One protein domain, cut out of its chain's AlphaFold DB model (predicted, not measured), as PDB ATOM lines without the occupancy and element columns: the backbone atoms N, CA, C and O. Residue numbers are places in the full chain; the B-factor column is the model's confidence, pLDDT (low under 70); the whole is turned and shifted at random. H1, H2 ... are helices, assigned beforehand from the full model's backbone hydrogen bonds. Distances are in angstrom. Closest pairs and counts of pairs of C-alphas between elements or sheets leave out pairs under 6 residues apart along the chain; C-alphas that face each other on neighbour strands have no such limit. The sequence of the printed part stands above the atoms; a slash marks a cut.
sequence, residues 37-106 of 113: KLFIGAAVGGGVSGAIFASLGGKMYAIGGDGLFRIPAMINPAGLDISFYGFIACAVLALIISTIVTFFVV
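Overview. This is residues 37 to 106 of the 113 residues of the protein "PTS system, beta-glucoside-specific IIA or IIB or IIC component" of Streptococcus gallolyticus (UniProt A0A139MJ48). Two long helices, H1 and H3, lie side by side and run opposite ways, and a long loop joins them at the end where H1 finishes and H3 begins. The loop holds the four-residue H2, which lies off to one side of the helix pair and touches neither long helix. The printed part has 70 residues with three named helices, in the order H1, H2, H3, and no named strand; the class is all helix. It is only just compact, close to loose, with a radius of gyration of the C-alphas of 13.2 A, and only just elongated, with spans of 43 by 22 by 13 A.

Arrangement. H1, residues 37 to 55, and H3, residues 82 to 105, touch, with 41 pairs of C-alphas within 8 A. Their closest C-alphas, those of Gly 45 and Ser 98, are 4.1 A apart. The two helices run opposite ways at a shallow tilt of 26 degrees, and their centres are 7.9 A apart. H2, residues 67 to 70, is apart from H1 and apart from H3. In H1 and H3 every O i to N i+4 pair is within hydrogen-bond range; H2 is too short for such a pair, and its one O i to N i+3 pair is within range.

Along the chain. H1 begins at C-alpha 37, at (154.397, 167.419, 101.734), and measures 27.0 A from first to last C-alpha. H2 measures 5.8 A, from C-alpha 67 at (134.692, 176.564, 107.644) to C-alpha 70. H3, the longest helix, measures 33.0 A and ends at C-alpha 105, at (154.692, 161.291, 104.015).

Size, cuts and confidence. The C-alphas of Ala 78 and Val 106 are the two farthest apart, at 43.7 A, while those of Lys 37 and Val 106, the first and last printed, are 6.4 A apart. The printed part has no cut. The links H1 to H2 and H2 to H3 are both long, with 11 residues each. The mean pLDDT of the printed part is 80.6, and residues 63 to 65, 77 and 106 are under 70.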
ATOM      1  N   LYS A  37     154.936 168.745 101.397       80.12
ATOM      2  CA  LYS A  37     154.397 167.419 101.734       80.12
ATOM      3  C   LYS A  37     153.106 167.473 102.567       80.12
ATOM      4  O   LYS A  37     152.223 166.642 102.363       80.12
ATOM      5  N   LEU A  38     152.972 168.459 103.461       82.69
ATOM      6  CA  LEU A  38     151.744 168.704 104.229       82.69
ATOM      7  C   LEU A  38     150.587 169.121 103.315       82.69
ATOM      8  O   LEU A  38     149.453 168.710 103.554       82.69
ATOM      9  N   PHE A  39     150.870 169.878 102.248       84.69
ATOM     10  CA  PHE A  39     149.860 170.258 101.257       84.69
ATOM     11  C   PHE A  39     149.254 169.026 100.594       84.69
ATOM     12  O   PHE A  39     148.039 168.897 100.518       84.69
ATOM     13  N   ILE A  40     150.109 168.102 100.151       83.88
ATOM     14  CA  ILE A  40     149.679 166.888  99.451       83.88
ATOM     15  C   ILE A  40     148.819 166.021 100.376       83.88
ATOM     16  O   ILE A  40     147.756 165.566  99.964       83.88
ATOM     17  N   GLY A  41     149.228 165.840 101.637       85.56
ATOM     18  CA  GLY A  41     148.430 165.103 102.622       85.56
ATOM     19  C   GLY A  41     147.042 165.714 102.839       85.56
ATOM     20  O   GLY A  41     146.038 164.999 102.790       85.56
ATOM     21  N   ALA A  42     146.977 167.040 102.987       85.81
ATOM     22  CA  ALA A  42     145.719 167.770 103.135       85.81
ATOM     23  C   ALA A  42     144.837 167.699 101.878       85.81
ATOM     24  O   ALA A  42     143.635 167.445 101.987       85.81
ATOM     25  N   ALA A  43     145.425 167.867 100.692       88.75
ATOM     26  CA  ALA A  43     144.719 167.832  99.416       88.75
ATOM     27  C   ALA A  43     144.145 166.441  99.114       88.75
ATOM     28  O   ALA A  43     142.994 166.334  98.699       88.75
ATOM     29  N   VAL A  44     144.905 165.373  99.371       89.06
ATOM     30  CA  VAL A  44     144.428 163.994  99.190       89.06
ATOM     31  C   VAL A  44     143.307 163.678 100.179       89.06
ATOM     32  O   VAL A  44     142.269 163.163  99.773       89.06
ATOM     33  N   GLY A  45     143.470 164.032 101.458       87.88
ATOM     34  CA  GLY A  45     142.432 163.805 102.466       87.88
ATOM     35  C   GLY A  45     141.120 164.517 102.139       87.88
ATOM     36  O   GLY A  45     140.069 163.879 102.138       87.88
ATOM     37  N   GLY A  46     141.190 165.811 101.808       87.50
ATOM     38  CA  GLY A  46     140.019 166.611 101.441       87.50
ATOM     39  C   GLY A  46     139.407 166.224 100.093       87.50
ATOM     40  O   GLY A  46     138.186 166.215  99.951       87.50
ATOM     41  N   GLY A  47     140.232 165.861  99.110       89.19
ATOM     42  CA  GLY A  47     139.770 165.421  97.795       89.19
ATOM     43  C   GLY A  47     139.022 164.091  97.859       89.19
ATOM     44  O   GLY A  47     137.939 163.969  97.289       89.19
ATOM     45  N   VAL A  48     139.550 163.112  98.602       92.12
ATOM     46  CA  VAL A  48     138.908 161.797  98.759       92.12
ATOM     47  C   VAL A  48     137.595 161.923  99.528       92.12
ATOM     48  O   VAL A  48     136.570 161.418  99.071       92.12
ATOM     49  N   SER A  49     137.581 162.629 100.662       86.62
ATOM     50  CA  SER A  49     136.346 162.821 101.429       86.62
ATOM     51  C   SER A  49     135.306 163.647 100.670       86.62
ATOM     52  O   SER A  49     134.118 163.342 100.738       86.62
ATOM     53  N   GLY A  50     135.739 164.670  99.927       86.44
ATOM     54  CA  GLY A  50     134.874 165.498  99.093       86.44
ATOM     55  C   GLY A  50     134.261 164.712  97.936       86.44
ATOM     56  O   GLY A  50     133.066 164.842  97.682       86.44
ATOM     57  N   ALA A  51     135.040 163.844  97.287       89.94
ATOM     58  CA  ALA A  51     134.541 162.950  96.245       89.94
ATOM     59  C   ALA A  51     133.509 161.957  96.801       89.94
ATOM     60  O   ALA A  51     132.455 161.769  96.194       89.94
ATOM     61  N   ILE A  52     133.765 161.382  97.983       88.25
ATOM     62  CA  ILE A  52     132.803 160.508  98.672       88.25
ATOM     63  C   ILE A  52     131.518 161.286  98.987       88.25
ATOM     64  O   ILE A  52     130.430 160.839  98.625       88.25
ATOM     65  N   PHE A  53     131.630 162.477  99.578       86.00
ATOM     66  CA  PHE A  53     130.480 163.322  99.902       86.00
ATOM     67  C   PHE A  53     129.646 163.692  98.665       86.00
ATOM     68  O   PHE A  53     128.418 163.581  98.686       86.00
ATOM     69  N   ALA A  54     130.306 164.070  97.568       85.12
ATOM     70  CA  ALA A  54     129.652 164.370  96.300       85.12
ATOM     71  C   ALA A  54     128.960 163.130  95.707       85.12
ATOM     72  O   ALA A  54     127.824 163.224  95.244       85.12
ATOM     73  N   SER A  55     129.602 161.958  95.773       84.06
ATOM     74  CA  SER A  55     129.031 160.697  95.277       84.06
ATOM     75  C   SER A  55     127.806 160.225  96.073       84.06
ATOM     76  O   SER A  55     126.893 159.639  95.499       84.06
ATOM     77  N   LEU A  56     127.741 160.545  97.370       82.06
ATOM     78  CA  LEU A  56     126.588 160.284  98.238       82.06
ATOM     79  C   LEU A  56     125.413 161.248  97.986       82.06
ATOM     80  O   LEU A  56     124.381 161.147  98.647       82.06
ATOM     81  N   GLY A  57     125.554 162.189  97.047       76.50
ATOM     82  CA  GLY A  57     124.522 163.172  96.728       76.50
ATOM     83  C   GLY A  57     124.402 164.279  97.773       76.50
ATOM     84  O   GLY A  57     123.324 164.855  97.923       76.50
ATOM     85  N   GLY A  58     125.482 164.572  98.503       73.81
ATOM     86  CA  GLY A  58     125.528 165.676  99.453       73.81
ATOM     87  C   GLY A  58     125.217 167.012  98.779       73.81
ATOM     88  O   GLY A  58     125.873 167.395  97.808       73.81
ATOM     89  N   LYS A  59     124.209 167.730  99.283       71.81
ATOM     90  CA  LYS A  59     123.790 169.033  98.748       71.81
ATOM     91  C   LYS A  59     124.022 170.146  99.762       71.81
ATOM     92  O   LYS A  59     123.721 169.996 100.943       71.81
ATOM     93  N   MET A  60     124.516 171.284  99.275       70.56
ATOM     94  CA  MET A  60     124.379 172.558  99.981       70.56
ATOM     95  C   MET A  60     123.017 173.147  99.632       70.56
ATOM     96  O   MET A  60     122.711 173.332  98.455       70.56
ATOM     97  N   TYR A  61     122.208 173.423 100.649       73.88
ATOM     98  CA  TYR A  61     120.868 173.990 100.492       73.88
ATOM     99  C   TYR A  61     120.875 175.518 100.603       73.88
ATOM    100  O   TYR A  61     119.987 176.176 100.069       73.88
ATOM    101  N   ALA A  62     121.898 176.087 101.244       72.88
ATOM    102  CA  ALA A  62     122.105 177.524 101.350       72.88
ATOM    103  C   ALA A  62     123.585 177.890 101.163       72.88
ATOM    104  O   ALA A  62     124.476 177.051 101.300       72.88
ATOM    105  N   ILE A  63     123.860 179.166 100.887       68.56
ATOM    106  CA  ILE A  63     125.209 179.719 101.040       68.56
ATOM    107  C   ILE A  63     125.438 179.893 102.544       68.56
ATOM    108  O   ILE A  63     124.965 180.852 103.150       68.56
ATOM    109  N   GLY A  64     126.105 178.924 103.163       66.06
ATOM    110  CA  GLY A  64     126.598 179.040 104.535       66.06
ATOM    111  C   GLY A  64     128.004 179.584 104.515       66.06
ATOM    112  O   GLY A  64     128.741 179.313 103.567       66.06
ATOM    113  N   GLY A  65     128.359 180.345 105.547       69.25
ATOM    114  CA  GLY A  65     129.704 180.886 105.711       69.25
ATOM    115  C   GLY A  65     130.801 179.820 105.624       69.25
ATOM    116  O   GLY A  65     130.548 178.619 105.510       69.25
ATOM    117  N   ASP A  66     132.050 180.259 105.669       76.44
ATOM    118  CA  ASP A  66     133.181 179.356 105.479       76.44
ATOM    119  C   ASP A  66     133.498 178.524 106.742       76.44
ATOM    120  O   ASP A  66     133.002 178.780 107.846       76.44
ATOM    121  N   GLY A  67     134.292 177.469 106.572       79.06
ATOM    122  CA  GLY A  67     134.692 176.564 107.644       79.06
ATOM    123  C   GLY A  67     133.514 175.832 108.299       79.06
ATOM    124  O   GLY A  67     132.694 175.199 107.626       79.06
ATOM    125  N   LEU A  68     133.439 175.891 109.631       77.38
ATOM    126  CA  LEU A  68     132.427 175.214 110.448       77.38
ATOM    127  C   LEU A  68     131.026 175.815 110.255       77.38
ATOM    128  O   LEU A  68     130.022 175.112 110.378       77.38
ATOM    129  N   PHE A  69     130.950 177.092 109.879       80.00
ATOM    130  CA  PHE A  69     129.691 177.790 109.605       80.00
ATOM    131  C   PHE A  69     129.009 177.322 108.315       80.00
ATOM    132  O   PHE A  69     127.882 177.727 108.026       80.00
ATOM    133  N   ARG A  70     129.650 176.415 107.572       76.19
ATOM    134  CA  ARG A  70     129.049 175.734 106.429       76.19
ATOM    135  C   ARG A  70     128.102 174.600 106.835       76.19
ATOM    136  O   ARG A  70     127.255 174.212 106.035       76.19
ATOM    137  N   ILE A  71     128.201 174.095 108.071       76.69
ATOM    138  CA  ILE A  71     127.361 172.996 108.581       76.69
ATOM    139  C   ILE A  71     125.857 173.336 108.519       76.69
ATOM    140  O   ILE A  71     125.105 172.540 107.953       76.69
ATOM    141  N   PRO A  72     125.387 174.502 109.013       74.19
ATOM    142  CA  PRO A  72     123.974 174.872 108.924       74.19
ATOM    143  C   PRO A  72     123.452 174.985 107.488       74.19
ATOM    144  O   PRO A  72     122.285 174.714 107.237       74.19
ATOM    145  N   ALA A  73     124.309 175.332 106.529       74.31
ATOM    146  CA  ALA A  73     123.923 175.439 105.123       74.31
ATOM    147  C   ALA A  73     123.680 174.104 104.416       74.31
ATOM    148  O   ALA A  73     123.164 174.079 103.296       74.31
ATOM    149  N   MET A  74     124.046 172.997 105.056       70.81
ATOM    150  CA  MET A  74     123.746 171.650 104.578       70.81
ATOM    151  C   MET A  74     122.481 171.058 105.204       70.81
ATOM    152  O   MET A  74     122.112 169.930 104.878       70.81
ATOM    153  N   ILE A  75     121.806 171.804 106.084       74.75
ATOM    154  CA  ILE A  75     120.511 171.407 106.632       74.75
ATOM    155  C   ILE A  75     119.456 171.602 105.541       74.75
ATOM    156  O   ILE A  75     119.301 172.698 105.000       74.75
ATOM    157  N   ASN A  76     118.735 170.530 105.215       72.31
ATOM    158  CA  ASN A  76     117.599 170.618 104.310       72.31
ATOM    159  C   ASN A  76     116.468 171.383 105.029       72.31
ATOM    160  O   ASN A  76     116.185 171.078 106.189       72.31
ATOM    161  N   PRO A  77     115.781 172.344 104.382       67.69
ATOM    162  CA  PRO A  77     114.587 172.978 104.948       67.69
ATOM    163  C   PRO A  77     113.482 171.991 105.378       67.69
ATOM    164  O   PRO A  77     112.637 172.358 106.190       67.69
ATOM    165  N   ALA A  78     113.490 170.749 104.878       70.44
ATOM    166  CA  ALA A  78     112.585 169.678 105.300       70.44
ATOM    167  C   ALA A  78     113.040 168.905 106.563       70.44
ATOM    168  O   ALA A  78     112.223 168.204 107.160       70.44
ATOM    169  N   GLY A  79     114.308 169.014 106.984       70.50
ATOM    170  CA  GLY A  79     114.844 168.311 108.156       70.50
ATOM    171  C   GLY A  79     116.345 167.986 108.095       70.50
ATOM    172  O   GLY A  79     117.064 168.346 107.163       70.50
ATOM    173  N   LEU A  80     116.839 167.284 109.123       74.50
ATOM    174  CA  LEU A  80     118.207 166.752 109.149       74.50
ATOM    175  C   LEU A  80     118.301 165.498 108.274       74.50
ATOM    176  O   LEU A  80     117.936 164.405 108.696       74.50
ATOM    177  N   ASP A  81     118.815 165.674 107.062       75.69
ATOM    178  CA  ASP A  81     118.962 164.606 106.073       75.69
ATOM    179  C   ASP A  81     120.353 163.965 106.056       75.69
ATOM    180  O   ASP A  81     121.317 164.437 106.668       75.69
ATOM    181  N   ILE A  82     120.484 162.912 105.247       72.56
ATOM    182  CA  ILE A  82     121.746 162.206 104.991       72.56
ATOM    183  C   ILE A  82     122.870 163.128 104.491       72.56
ATOM    184  O   ILE A  82     124.039 162.819 104.690       72.56
ATOM    185  N   SER A  83     122.543 164.286 103.903       76.19
ATOM    186  CA  SER A  83     123.526 165.316 103.530       76.19
ATOM    187  C   SER A  83     124.209 165.943 104.750       76.19
ATOM    188  O   SER A  83     125.418 166.150 104.728       76.19
ATOM    189  N   PHE A  84     123.476 166.190 105.838       80.62
ATOM    190  CA  PHE A  84     124.037 166.765 107.062       80.62
ATOM    191  C   PHE A  84     124.950 165.762 107.776       80.62
ATOM    192  O   PHE A  84     126.116 166.049 108.056       80.62
ATOM    193  N   TYR A  85     124.445 164.548 108.013       81.44
ATOM    194  CA  TYR A  85     125.228 163.481 108.643       81.44
ATOM    195  C   TYR A  85     126.399 163.035 107.761       81.44
ATOM    196  O   TYR A  85     127.498 162.801 108.263       81.44
ATOM    197  N   GLY A  86     126.188 162.987 106.443       83.56
ATOM    198  CA  GLY A  86     127.216 162.697 105.453       83.56
ATOM    199  C   GLY A  86     128.331 163.738 105.449       83.56
ATOM    200  O   GLY A  86     129.496 163.361 105.364       83.56
ATOM    201  N   PHE A  87     128.012 165.025 105.620       83.81
ATOM    202  CA  PHE A  87     129.019 166.082 105.706       83.81
ATOM    203  C   PHE A  87     129.902 165.920 106.940       83.81
ATOM    204  O   PHE A  87     131.125 165.954 106.827       83.81
ATOM    205  N   ILE A  88     129.298 165.683 108.108       85.25
ATOM    206  CA  ILE A  88     130.043 165.476 109.358       85.25
ATOM    207  C   ILE A  88     130.925 164.226 109.251       85.25
ATOM    208  O   ILE A  88     132.116 164.283 109.560       85.25
ATOM    209  N   ALA A  89     130.376 163.113 108.758       86.81
ATOM    210  CA  ALA A  89     131.131 161.879 108.557       86.81
ATOM    211  C   ALA A  89     132.295 162.076 107.571       86.81
ATOM    212  O   ALA A  89     133.417 161.647 107.843       86.81
ATOM    213  N   CYS A  90     132.066 162.782 106.459       87.38
ATOM    214  CA  CYS A  90     133.104 163.075 105.473       87.38
ATOM    215  C   CYS A  90     134.155 164.053 106.008       87.38
ATOM    216  O   CYS A  90     135.331 163.873 105.713       87.38
ATOM    217  N   ALA A  91     133.784 165.041 106.824       86.06
ATOM    218  CA  ALA A  91     134.739 165.939 107.472       86.06
ATOM    219  C   ALA A  91     135.676 165.168 108.419       86.06
ATOM    220  O   ALA A  91     136.891 165.363 108.387       86.06
ATOM    221  N   VAL A  92     135.132 164.230 109.202       88.06
ATOM    222  CA  VAL A  92     135.933 163.342 110.061       88.06
ATOM    223  C   VAL A  92     136.829 162.427 109.221       88.06
ATOM    224  O   VAL A  92     138.021 162.308 109.509       88.06
ATOM    225  N   LEU A  93     136.304 161.835 108.143       89.69
ATOM    226  CA  LEU A  93     137.099 161.028 107.212       89.69
ATOM    227  C   LEU A  93     138.229 161.836 106.565       89.69
ATOM    228  O   LEU A  93     139.348 161.335 106.477       89.69
ATOM    229  N   ALA A  94     137.977 163.088 106.179       88.38
ATOM    230  CA  ALA A  94     138.983 163.987 105.620       88.38
ATOM    231  C   ALA A  94     140.160 164.162 106.582       88.38
ATOM    232  O   ALA A  94     141.319 164.048 106.181       88.38
ATOM    233  N   LEU A  95     139.862 164.392 107.867       86.69
ATOM    234  CA  LEU A  95     140.882 164.529 108.904       86.69
ATOM    235  C   LEU A  95     141.650 163.230 109.123       86.69
ATOM    236  O   LEU A  95     142.872 163.277 109.249       86.69
ATOM    237  N   ILE A  96     140.973 162.079 109.138       89.12
ATOM    238  CA  ILE A  96     141.624 160.775 109.319       89.12
ATOM    239  C   ILE A  96     142.558 160.480 108.143       89.12
ATOM    240  O   ILE A  96     143.737 160.206 108.360       89.12
ATOM    241  N   ILE A  97     142.070 160.592 106.905       88.38
ATOM    242  CA  ILE A  97     142.857 160.311 105.697       88.38
ATOM    243  C   ILE A  97     144.028 161.291 105.600       88.38
ATOM    244  O   ILE A  97     145.167 160.858 105.435       88.38
ATOM    245  N   SER A  98     143.778 162.591 105.781       84.94
ATOM    246  CA  SER A  98     144.833 163.610 105.789       84.94
ATOM    247  C   SER A  98     145.880 163.324 106.866       84.94
ATOM    248  O   SER A  98     147.077 163.390 106.591       84.94
ATOM    249  N   THR A  99     145.459 162.924 108.071       84.31
ATOM    250  CA  THR A  99     146.375 162.577 109.168       84.31
ATOM    251  C   THR A  99     147.204 161.344 108.840       84.31
ATOM    252  O   THR A  99     148.408 161.365 109.072       84.31
ATOM    253  N   ILE A 100     146.597 160.290 108.293       87.06
ATOM    254  CA  ILE A 100     147.295 159.052 107.927       87.06
ATOM    255  C   ILE A 100     148.313 159.337 106.821       87.06
ATOM    256  O   ILE A 100     149.494 159.039 106.989       87.06
ATOM    257  N   VAL A 101     147.889 159.968 105.724       85.31
ATOM    258  CA  VAL A 101     148.775 160.300 104.598       85.31
ATOM    259  C   VAL A 101     149.909 161.207 105.070       85.31
ATOM    260  O   VAL A 101     151.076 160.924 104.814       85.31
ATOM    261  N   THR A 102     149.590 162.250 105.835       83.25
ATOM    262  CA  THR A 102     150.597 163.145 106.411       83.25
ATOM    263  C   THR A 102     151.548 162.398 107.341       83.25
ATOM    264  O   THR A 102     152.745 162.650 107.297       83.25
ATOM    265  N   PHE A 103     151.069 161.456 108.152       80.62
ATOM    266  CA  PHE A 103     151.915 160.688 109.069       80.62
ATOM    267  C   PHE A 103     152.949 159.819 108.340       80.62
ATOM    268  O   PHE A 103     154.070 159.683 108.824       80.62
ATOM    269  N   PHE A 104     152.596 159.261 107.179       80.75
ATOM    270  CA  PHE A 104     153.522 158.465 106.368       80.75
ATOM    271  C   PHE A 104     154.439 159.319 105.483       80.75
ATOM    272  O   PHE A 104     155.597 158.962 105.278       80.75
ATOM    273  N   VAL A 105     153.943 160.439 104.955       75.88
ATOM    274  CA  VAL A 105     154.692 161.291 104.015       75.88
ATOM    275  C   VAL A 105     155.596 162.292 104.749       75.88
ATOM    276  O   VAL A 105     156.683 162.634 104.268       75.88
ATOM    277  N   VAL A 106     155.169 162.769 105.918       68.38
ATOM    278  CA  VAL A 106     155.899 163.733 106.746       68.38
ATOM    279  C   VAL A 106     156.633 162.991 107.862       68.38
ATOM    280  O   VAL A 106     156.155 162.851 108.986       68.38
TER     281      VAL A 106